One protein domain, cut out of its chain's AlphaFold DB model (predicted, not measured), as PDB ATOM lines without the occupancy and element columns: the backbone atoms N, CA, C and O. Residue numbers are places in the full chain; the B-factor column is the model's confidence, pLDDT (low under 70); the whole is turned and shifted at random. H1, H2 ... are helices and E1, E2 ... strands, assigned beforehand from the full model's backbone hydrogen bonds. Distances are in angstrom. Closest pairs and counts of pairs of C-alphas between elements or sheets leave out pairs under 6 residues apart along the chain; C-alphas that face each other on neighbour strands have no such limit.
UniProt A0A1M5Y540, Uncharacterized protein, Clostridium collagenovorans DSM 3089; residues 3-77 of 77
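What this domain is: This is residues 3 to 77 of the 77 residues of an uncharacterized protein of Clostridium collagenovorans DSM 3089 (UniProt A0A1M5Y540). Beyond one end of a nearly flat, bare-faced four-strand sheet stands a hairpin of helices, H1 and H2. Along 75 printed residues come E1, E2, H1, H2, E3, E4; the antiparallel sheet runs E2, E1, E4, E3. The class is mixed; the whole is loose, radius of gyration of the C-alphas 14.9 A, spanning 40 by 33 by 18 A.

Where its parts are: E1, residues 3 to 7, begins at C-alpha 3 (35.944, -2.216, -25.888). E2 is 12 to 17, H1 20 to 29, H2 37 to 54, 24.4 A long, E3 61 to 66. E4, 72 to 76, ends at C-alpha 76 (33.242, -2.241, -31.799).

How they stand to each other: Inner strands E1 and E4 are antiparallel, N 4 and O 74 within hydrogen-bond range at 2.8 A. H1 and H2, a hairpin, touch, opposite ways, closest C-alphas Ser 24 and Ile 44, 5.4 A. Their O i to N i+4 pairs are within range in 4 of 6 and 12 of 14.

The domain as a whole: The printed part has no cut; no printed residue is under 70 in pLDDT.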
ATOM      1  N   ILE A   3      35.109  -3.376 -26.183       85.94
ATOM      2  CA  ILE A   3      35.944  -2.216 -25.888       85.94
ATOM      3  C   ILE A   3      37.376  -2.716 -25.753       85.94
ATOM      4  O   ILE A   3      37.638  -3.645 -24.989       85.94
ATOM      5  N   SER A   4      38.289  -2.141 -26.528       85.88
ATOM      6  CA  SER A   4      39.716  -2.461 -26.497       85.88
ATOM      7  C   SER A   4      40.489  -1.203 -26.138       85.88
ATOM      8  O   SER A   4      40.415  -0.219 -26.865       85.88
ATOM      9  N   ILE A   5      41.220  -1.243 -25.029       88.56
ATOM     10  CA  ILE A   5      42.064  -0.148 -24.555       88.56
ATOM     11  C   ILE A   5      43.494  -0.669 -24.488       88.56
ATOM     12  O   ILE A   5      43.760  -1.715 -23.887       88.56
ATOM     13  N   ARG A   6      44.422   0.049 -25.112       87.00
ATOM     14  CA  ARG A   6      45.857  -0.172 -24.960       87.00
ATOM     15  C   ARG A   6      46.483   1.122 -24.475       87.00
ATOM     16  O   ARG A   6      46.266   2.161 -25.083       87.00
ATOM     17  N   SER A   7      47.261   1.048 -23.408       84.81
ATOM     18  CA  SER A   7      48.084   2.152 -22.925       84.81
ATOM     19  C   SER A   7      49.505   1.643 -22.730       84.81
ATOM     20  O   SER A   7      49.719   0.636 -22.047       84.81
ATOM     21  N   LYS A   8      50.474   2.318 -23.356       76.56
ATOM     22  CA  LYS A   8      51.894   1.978 -23.205       76.56
ATOM     23  C   LYS A   8      52.422   2.375 -21.831       76.56
ATOM     24  O   LYS A   8      53.134   1.581 -21.224       76.56
ATOM     25  N   GLU A   9      52.029   3.544 -21.328       75.69
ATOM     26  CA  GLU A   9      52.476   4.061 -20.029       75.69
ATOM     27  C   GLU A   9      52.023   3.167 -18.873       75.69
ATOM     28  O   GLU A   9      52.832   2.769 -18.039       75.69
ATOM     29  N   ALA A  10      50.758   2.743 -18.879       73.50
ATOM     30  CA  ALA A  10      50.223   1.853 -17.850       73.50
ATOM     31  C   ALA A  10      50.543   0.361 -18.089       73.50
ATOM     32  O   ALA A  10      50.087  -0.487 -17.322       73.50
ATOM     33  N   ARG A  11      51.256   0.012 -19.178       77.31
ATOM     34  CA  ARG A  11      51.419  -1.371 -19.691       77.31
ATOM     35  C   ARG A  11      50.100  -2.156 -19.723       77.31
ATOM     36  O   ARG A  11      50.067  -3.367 -19.506       77.31
ATOM     37  N   LEU A  12      48.997  -1.465 -19.992       79.62
ATOM     38  CA  LEU A  12      47.657  -2.022 -19.895       79.62
ATOM     39  C   LEU A  12      47.161  -2.395 -21.289       79.62
ATOM     40  O   LEU A  12      47.049  -1.543 -22.168       79.62
ATOM     41  N   LYS A  13      46.818  -3.670 -21.482       83.38
ATOM     42  CA  LYS A  13      46.100  -4.159 -22.665       83.38
ATOM     43  C   LYS A  13      44.808  -4.810 -22.201       83.38
ATOM     44  O   LYS A  13      44.796  -5.972 -21.808       83.38
ATOM     45  N   LEU A  14      43.726  -4.044 -22.239       86.81
ATOM     46  CA  LEU A  14      42.420  -4.460 -21.756       86.81
ATOM     47  C   LEU A  14      41.473  -4.661 -22.936       86.81
ATOM     48  O   LEU A  14      41.339  -3.803 -23.805       86.81
ATOM     49  N   THR A  15      40.812  -5.810 -22.988       86.44
ATOM     50  CA  THR A  15      39.744  -6.076 -23.953       86.44
ATOM     51  C   THR A  15      38.554  -6.630 -23.201       86.44
ATOM     52  O   THR A  15      38.626  -7.712 -22.628       86.44
ATOM     53  N   LEU A  16      37.465  -5.869 -23.194       85.81
ATOM     54  CA  LEU A  16      36.260  -6.195 -22.446       85.81
ATOM     55  C   LEU A  16      35.103  -6.438 -23.418       85.81
ATOM     56  O   LEU A  16      34.745  -5.537 -24.189       85.81
ATOM     57  N   PRO A  17      34.493  -7.634 -23.400       84.31
ATOM     58  CA  PRO A  17      33.206  -7.828 -24.037       84.31
ATOM     59  C   PRO A  17      32.143  -7.109 -23.203       84.31
ATOM     60  O   PRO A  17      31.935  -7.422 -22.035       84.31
ATOM     61  N   VAL A  18      31.454  -6.150 -23.816       82.69
ATOM     62  CA  VAL A  18      30.316  -5.460 -23.208       82.69
ATOM     63  C   VAL A  18      29.048  -5.936 -23.917       82.69
ATOM     64  O   VAL A  18      28.825  -5.629 -25.098       82.69
ATOM     65  N   PRO A  19      28.197  -6.725 -23.242       84.81
ATOM     66  CA  PRO A  19      26.906  -7.093 -23.790       84.81
ATOM     67  C   PRO A  19      26.090  -5.837 -24.099       84.81
ATOM     68  O   PRO A  19      25.894  -4.991 -23.231       84.81
ATOM     69  N   LEU A  20      25.515  -5.746 -25.303       81.81
ATOM     70  CA  LEU A  20      24.586  -4.657 -25.648       81.81
ATOM     71  C   LEU A  20      23.391  -4.595 -24.680       81.81
ATOM     72  O   LEU A  20      22.771  -3.555 -24.506       81.81
ATOM     73  N   ALA A  21      23.064  -5.700 -24.006       81.62
ATOM     74  CA  ALA A  21      22.047  -5.710 -22.960       81.62
ATOM     75  C   ALA A  21      22.393  -4.839 -21.741       81.62
ATOM     76  O   ALA A  21      21.473  -4.368 -21.080       81.62
ATOM     77  N   MET A  22      23.676  -4.581 -21.477       86.38
ATOM     78  CA  MET A  22      24.120  -3.759 -20.350       86.38
ATOM     79  C   MET A  22      24.070  -2.255 -20.636       86.38
ATOM     80  O   MET A  22      24.168  -1.472 -19.695       86.38
ATOM     81  N   GLY A  23      23.862  -1.824 -21.887       85.31
ATOM     82  CA  GLY A  23      23.860  -0.397 -22.231       85.31
ATOM     83  C   GLY A  23      22.841   0.416 -21.426       85.31
ATOM     84  O   GLY A  23      23.167   1.484 -20.919       85.31
ATOM     85  N   SER A  24      21.650  -0.134 -21.168       86.88
ATOM     86  CA  SER A  24      20.652   0.538 -20.324       86.88
ATOM     87  C   SER A  24      21.075   0.675 -18.859       86.88
ATOM     88  O   SER A  24      20.625   1.600 -18.194       86.88
ATOM     89  N   ILE A  25      21.901  -0.242 -18.344       88.81
ATOM     90  CA  ILE A  25      22.436  -0.166 -16.976       88.81
ATOM     91  C   ILE A  25      23.496   0.931 -16.916       88.81
ATOM     92  O   ILE A  25      23.436   1.780 -16.035       88.81
ATOM     93  N   ILE A  26      24.397   0.972 -17.900       88.00
ATOM     94  CA  ILE A  26      25.451   1.990 -17.981       88.00
ATOM     95  C   ILE A  26      24.842   3.395 -18.015       88.00
ATOM     96  O   ILE A  26      25.272   4.252 -17.251       88.00
ATOM     97  N   ILE A  27      23.786   3.617 -18.809       89.19
ATOM     98  CA  ILE A  27      23.092   4.916 -18.866       89.19
ATOM     99  C   ILE A  27      22.528   5.321 -17.490       89.19
ATOM    100  O   ILE A  27      22.571   6.495 -17.126       89.19
ATOM    101  N   ARG A  28      22.037   4.362 -16.688       89.06
ATOM    102  CA  ARG A  28      21.559   4.637 -15.319       89.06
ATOM    103  C   ARG A  28      22.686   5.033 -14.369       89.06
ATOM    104  O   ARG A  28      22.433   5.809 -13.454       89.06
ATOM    105  N   CYS A  29      23.890   4.503 -14.577       90.62
ATOM    106  CA  CYS A  29      25.062   4.763 -13.740       90.62
ATOM    107  C   CYS A  29      25.746   6.104 -14.032       90.62
ATOM    108  O   CYS A  29      26.605   6.513 -13.256       90.62
ATOM    109  N   ILE A  30      25.387   6.795 -15.118       89.94
ATOM    110  CA  ILE A  30      25.911   8.137 -15.397       89.94
ATOM    111  C   ILE A  30      25.532   9.061 -14.220       89.94
ATOM    112  O   ILE A  30      24.404   8.957 -13.733       89.94
ATOM    113  N   PRO A  31      26.410   9.958 -13.736       90.31
ATOM    114  CA  PRO A  31      26.083  10.905 -12.667       90.31
ATOM    115  C   PRO A  31      24.895  11.815 -13.015       90.31
ATOM    116  O   PRO A  31      24.628  12.103 -14.182       90.31
ATOM    117  N   ASN A  32      24.115  12.243 -12.016       90.25
ATOM    118  CA  ASN A  32      22.977  13.155 -12.246       90.25
ATOM    119  C   ASN A  32      23.412  14.583 -12.606       90.25
ATOM    120  O   ASN A  32      22.618  15.330 -13.162       90.25
ATOM    121  N   GLU A  33      24.666  14.930 -12.324       90.88
ATOM    122  CA  GLU A  33      25.278  16.209 -12.692       90.88
ATOM    123  C   GLU A  33      25.437  16.353 -14.211       90.88
ATOM    124  O   GLU A  33      25.291  17.444 -14.746       90.88
ATOM    125  N   SER A  34      25.691  15.243 -14.917       89.56
ATOM    126  CA  SER A  34      25.842  15.238 -16.377       89.56
ATOM    127  C   SER A  34      24.510  15.100 -17.113       89.56
ATOM    128  O   SER A  34      24.340  15.667 -18.185       89.56
ATOM    129  N   PHE A  35      23.572  14.321 -16.559       89.56
ATOM    130  CA  PHE A  35      22.255  14.087 -17.153       89.56
ATOM    131  C   PHE A  35      21.171  13.994 -16.083       89.56
ATOM    132  O   PHE A  35      21.297  13.224 -15.123       89.56
ATOM    133  N   SER A  36      20.054  14.689 -16.301       93.25
ATOM    134  CA  SER A  36      18.887  14.601 -15.422       93.25
ATOM    135  C   SER A  36      18.255  13.201 -15.454       93.25
ATOM    136  O   SER A  36      18.480  12.395 -16.366       93.25
ATOM    137  N   LYS A  37      17.412  12.891 -14.459       92.50
ATOM    138  CA  LYS A  37      16.673  11.615 -14.415       92.50
ATOM    139  C   LYS A  37      15.777  11.420 -15.646       92.50
ATOM    140  O   LYS A  37      15.669  10.301 -16.145       92.50
ATOM    141  N   GLU A  38      15.167  12.491 -16.147       93.69
ATOM    142  CA  GLU A  38      14.297  12.464 -17.331       93.69
ATOM    143  C   GLU A  38      15.102  12.202 -18.603       93.69
ATOM    144  O   GLU A  38      14.757  11.306 -19.374       93.69
ATOM    145  N   GLN A  39      16.231  12.896 -18.777       93.19
ATOM    146  CA  GLN A  39      17.131  12.679 -19.912       93.19
ATOM    147  C   GLN A  39      17.649  11.237 -19.947       93.19
ATOM    148  O   GLN A  39      17.661  10.605 -21.003       93.19
ATOM    149  N   LYS A  40      17.998  10.666 -18.787       92.88
ATOM    150  CA  LYS A  40      18.391   9.251 -18.686       92.88
ATOM    151  C   LYS A  40      17.265   8.306 -19.071       92.88
ATOM    152  O   LYS A  40      17.523   7.297 -19.725       92.88
ATOM    153  N   LYS A  41      16.023   8.603 -18.678       94.00
ATOM    154  CA  LYS A  41      14.862   7.778 -19.034       94.00
ATOM    155  C   LYS A  41      14.656   7.752 -20.551       94.00
ATOM    156  O   LYS A  41      14.565   6.664 -21.116       94.00
ATOM    157  N   ILE A  42      14.696   8.919 -21.192       94.44
ATOM    158  CA  ILE A  42      14.593   9.062 -22.652       94.44
ATOM    159  C   ILE A  42      15.737   8.312 -23.351       94.44
ATOM    160  O   ILE A  42      15.497   7.516 -24.256       94.44
ATOM    161  N   ALA A  43      16.979   8.486 -22.889       93.06
ATOM    162  CA  ALA A  43      18.141   7.799 -23.451       93.06
ATOM    163  C   ALA A  43      18.034   6.267 -23.344       93.06
ATOM    164  O   ALA A  43      18.400   5.550 -24.275       93.06
ATOM    165  N   ILE A  44      17.502   5.744 -22.234       93.44
ATOM    166  CA  ILE A  44      17.269   4.304 -22.062       93.44
ATOM    167  C   ILE A  44      16.204   3.793 -23.035       93.44
ATOM    168  O   ILE A  44      16.369   2.702 -23.580       93.44
ATOM    169  N   GLU A  45      15.113   4.533 -23.235       93.62
ATOM    170  CA  GLU A  45      14.048   4.145 -24.169       93.62
ATOM    171  C   GLU A  45      14.542   4.151 -25.618       93.62
ATOM    172  O   GLU A  45      14.388   3.142 -26.311       93.62
ATOM    173  N   LEU A  46      15.249   5.207 -26.033       92.19
ATOM    174  CA  LEU A  46      15.932   5.273 -27.328       92.19
ATOM    175  C   LEU A  46      16.889   4.096 -27.519       92.19
ATOM    176  O   LEU A  46      16.827   3.386 -28.523       92.19
ATOM    177  N   PHE A  47      17.742   3.830 -26.526       90.56
ATOM    178  CA  PHE A  47      18.681   2.717 -26.590       90.56
ATOM    179  C   PHE A  47      17.967   1.369 -26.732       90.56
ATOM    180  O   PHE A  47      18.390   0.530 -27.525       90.56
ATOM    181  N   LYS A  48      16.876   1.142 -25.993       89.69
ATOM    182  CA  LYS A  48      16.088  -0.094 -26.094       89.69
ATOM    183  C   LYS A  48      15.474  -0.271 -27.483       89.69
ATOM    184  O   LYS A  48      15.516  -1.392 -27.985       89.69
ATOM    185  N   GLY A  49      14.959   0.803 -28.085       89.50
ATOM    186  CA  GLY A  49      14.417   0.780 -29.446       89.50
ATOM    187  C   GLY A  49      15.478   0.448 -30.497       89.50
ATOM    188  O   GLY A  49      15.243  -0.368 -31.380       89.50
ATOM    189  N   LEU A  50      16.683   1.002 -30.349       87.88
ATOM    190  CA  LEU A  50      17.781   0.810 -31.304       87.88
ATOM    191  C   LEU A  50      18.571  -0.490 -31.089       87.88
ATOM    192  O   LEU A  50      19.178  -1.008 -32.022       87.88
ATOM    193  N   LYS A  51      18.576  -1.053 -29.872       85.00
ATOM    194  CA  LYS A  51      19.379  -2.238 -29.510       85.00
ATOM    195  C   LYS A  51      19.133  -3.437 -30.430       85.00
ATOM    196  O   LYS A  51      20.069  -4.203 -30.660       85.00
ATOM    197  N   GLY A  52      17.898  -3.628 -30.895       84.56
ATOM    198  CA  GLY A  52      17.550  -4.692 -31.839       84.56
ATOM    199  C   GLY A  52      18.340  -4.552 -33.136       84.56
ATOM    200  O   GLY A  52      19.103  -5.448 -33.483       84.56
ATOM    201  N   THR A  53      18.248  -3.380 -33.760       85.75
ATOM    202  CA  THR A  53      18.946  -3.031 -35.001       85.75
ATOM    203  C   THR A  53      20.468  -3.029 -34.830       85.75
ATOM    204  O   THR A  53      21.192  -3.517 -35.688       85.75
ATOM    205  N   LEU A  54      20.985  -2.571 -33.682       82.38
ATOM    206  CA  LEU A  54      22.429  -2.562 -33.396       82.38
ATOM    207  C   LEU A  54      23.074  -3.959 -33.415       82.38
ATOM    208  O   LEU A  54      24.289  -4.058 -33.573       82.38
ATOM    209  N   ARG A  55      22.297  -5.040 -33.249       81.19
ATOM    210  CA  ARG A  55      22.823  -6.413 -33.350       81.19
ATOM    211  C   ARG A  55      23.259  -6.778 -34.765       81.19
ATOM    212  O   ARG A  55      24.181  -7.578 -34.899       81.19
ATOM    213  N   GLU A  56      22.616  -6.217 -35.782       86.56
ATOM    214  CA  GLU A  56      22.932  -6.487 -37.190       86.56
ATOM    215  C   GLU A  56      24.294  -5.900 -37.576       86.56
ATOM    216  O   GLU A  56      25.011  -6.459 -38.397       86.56
ATOM    217  N   TYR A  57      24.712  -4.838 -36.888       85.88
ATOM    218  CA  TYR A  57      25.997  -4.168 -37.083       85.88
ATOM    219  C   TYR A  57      27.133  -4.761 -36.235       85.88
ATOM    220  O   TYR A  57      28.106  -4.073 -35.921       85.88
ATOM    221  N   ARG A  58      27.033  -6.029 -35.821       81.00
ATOM    222  CA  ARG A  58      28.090  -6.683 -35.039       81.00
ATOM    223  C   ARG A  58      29.411  -6.661 -35.814       81.00
ATOM    224  O   ARG A  58      29.482  -7.108 -36.951       81.00
ATOM    225  N   GLY A  59      30.473  -6.184 -35.176       83.75
ATOM    226  CA  GLY A  59      31.785  -5.985 -35.789       83.75
ATOM    227  C   GLY A  59      32.025  -4.569 -36.320       83.75
ATOM    228  O   GLY A  59      33.167  -4.254 -36.656       83.75
ATOM    229  N   LEU A  60      31.010  -3.697 -36.344       87.75
ATOM    230  CA  LEU A  60      31.171  -2.304 -36.761       87.75
ATOM    231  C   LEU A  60      32.043  -1.542 -35.759       87.75
ATOM    232  O   LEU A  60      31.726  -1.483 -34.568       87.75
ATOM    233  N   ARG A  61      33.135  -0.935 -36.231       87.50
ATOM    234  CA  ARG A  61      33.986  -0.054 -35.421       87.50
ATOM    235  C   ARG A  61      33.350   1.331 -35.357       87.50
ATOM    236  O   ARG A  61      33.277   2.015 -36.368       87.50
ATOM    237  N   ILE A  62      32.880   1.720 -34.174       88.19
ATOM    238  CA  ILE A  62      32.269   3.037 -33.941       88.19
ATOM    239  C   ILE A  62      33.344   4.063 -33.593       88.19
ATOM    240  O   ILE A  62      33.292   5.205 -34.033       88.19
ATOM    241  N   VAL A  63      34.304   3.653 -32.765       91.00
ATOM    242  CA  VAL A  63      35.393   4.510 -32.300       91.00
ATOM    243  C   VAL A  63      36.695   3.783 -32.553       91.00
ATOM    244  O   VAL A  63      36.830   2.609 -32.198       91.00
ATOM    245  N   GLU A  64      37.638   4.486 -33.158       91.31
ATOM    246  CA  GLU A  64      39.018   4.061 -33.320       91.31
ATOM    247  C   GLU A  64      39.889   5.304 -33.167       91.31
ATOM    248  O   GLU A  64      39.880   6.193 -34.013       91.31
ATOM    249  N   VAL A  65      40.570   5.395 -32.027       91.75
ATOM    250  CA  VAL A  65      41.472   6.497 -31.703       91.75
ATOM    251  C   VAL A  65      42.820   5.899 -31.352       91.75
ATOM    252  O   VAL A  65      42.901   5.010 -30.503       91.75
ATOM    253  N   GLU A  66      43.864   6.396 -32.002       91.31
ATOM    254  CA  GLU A  66      45.253   6.056 -31.718       91.31
ATOM    255  C   GLU A  66      46.032   7.350 -31.485       91.31
ATOM    256  O   GLU A  66      46.010   8.255 -32.320       91.31
ATOM    257  N   SER A  67      46.672   7.470 -30.324       89.56
ATOM    258  CA  SER A  67      47.532   8.608 -30.010       89.56
ATOM    259  C   SER A  67      48.935   8.394 -30.574       89.56
ATOM    260  O   SER A  67      49.382   7.267 -30.791       89.56
ATOM    261  N   GLN A  68      49.678   9.484 -30.761       85.75
ATOM    262  CA  GLN A  68      51.066   9.422 -31.231       85.75
ATOM    263  C   GLN A  68      51.993   8.687 -30.241       85.75
ATOM    264  O   GLN A  68      52.954   8.035 -30.649       85.75
ATOM    265  N   SER A  69      51.680   8.730 -28.942       81.94
ATOM    266  CA  SER A  69      52.348   7.953 -27.887       81.94
ATOM    267  C   SER A  69      52.015   6.450 -27.961       81.94
ATOM    268  O   SER A  69      52.724   5.618 -27.387       81.94
ATOM    269  N   GLY A  70      51.010   6.058 -28.751       81.69
ATOM    270  CA  GLY A  70      50.607   4.675 -29.007       81.69
ATOM    271  C   GLY A  70      49.559   4.139 -28.036       81.69
ATOM    272  O   GLY A  70      49.462   2.922 -27.851       81.69
ATOM    273  N   GLU A  71      48.804   5.024 -27.389       88.06
ATOM    274  CA  GLU A  71      47.570   4.650 -26.706       88.06
ATOM    275  C   GLU A  71      46.487   4.418 -27.751       88.06
ATOM    276  O   GLU A  71      46.423   5.098 -28.770       88.06
ATOM    277  N   TYR A  72      45.632   3.437 -27.510       90.06
ATOM    278  CA  TYR A  72      44.632   3.014 -28.473       90.06
ATOM    279  C   TYR A  72      43.321   2.729 -27.769       90.06
ATOM    280  O   TYR A  72      43.282   1.935 -26.826       90.06
ATOM    281  N   VAL A  73      42.242   3.313 -28.273       90.88
ATOM    282  CA  VAL A  73      40.878   3.020 -27.847       90.88
ATOM    283  C   VAL A  73      40.074   2.605 -29.067       90.88
ATOM    284  O   VAL A  73      39.966   3.347 -30.040       90.88
ATOM    285  N   SER A  74      39.475   1.419 -29.000       90.88
ATOM    286  CA  SER A  74      38.515   0.962 -29.997       90.88
ATOM    287  C   SER A  74      37.234   0.469 -29.359       90.88
ATOM    288  O   SER A  74      37.253  -0.329 -28.418       90.88
ATOM    289  N   ILE A  75      36.113   0.924 -29.911       88.12
ATOM    290  CA  ILE A  75      34.774   0.461 -29.566       88.12
ATOM    291  C   ILE A  75      34.172  -0.162 -30.819       88.12
ATOM    292  O   ILE A  75      33.998   0.492 -31.844       88.12
ATOM    293  N   THR A  76      33.858  -1.449 -30.730       89.50
ATOM    294  CA  THR A  76      33.242  -2.241 -31.799       89.50
ATOM    295  C   THR A  76      31.879  -2.750 -31.335       89.50
ATOM    296  O   THR A  76      31.775  -3.181 -30.187       89.50
ATOM    297  N   LEU A  77      30.839  -2.741 -32.171       85.38
ATOM    298  CA  LEU A  77      29.524  -3.316 -31.831       85.38
ATOM    299  C   LEU A  77      29.522  -4.843 -31.763       85.38
ATOM    300  O   LEU A  77      30.241  -5.501 -32.539       85.38
TER     301      LEU A  77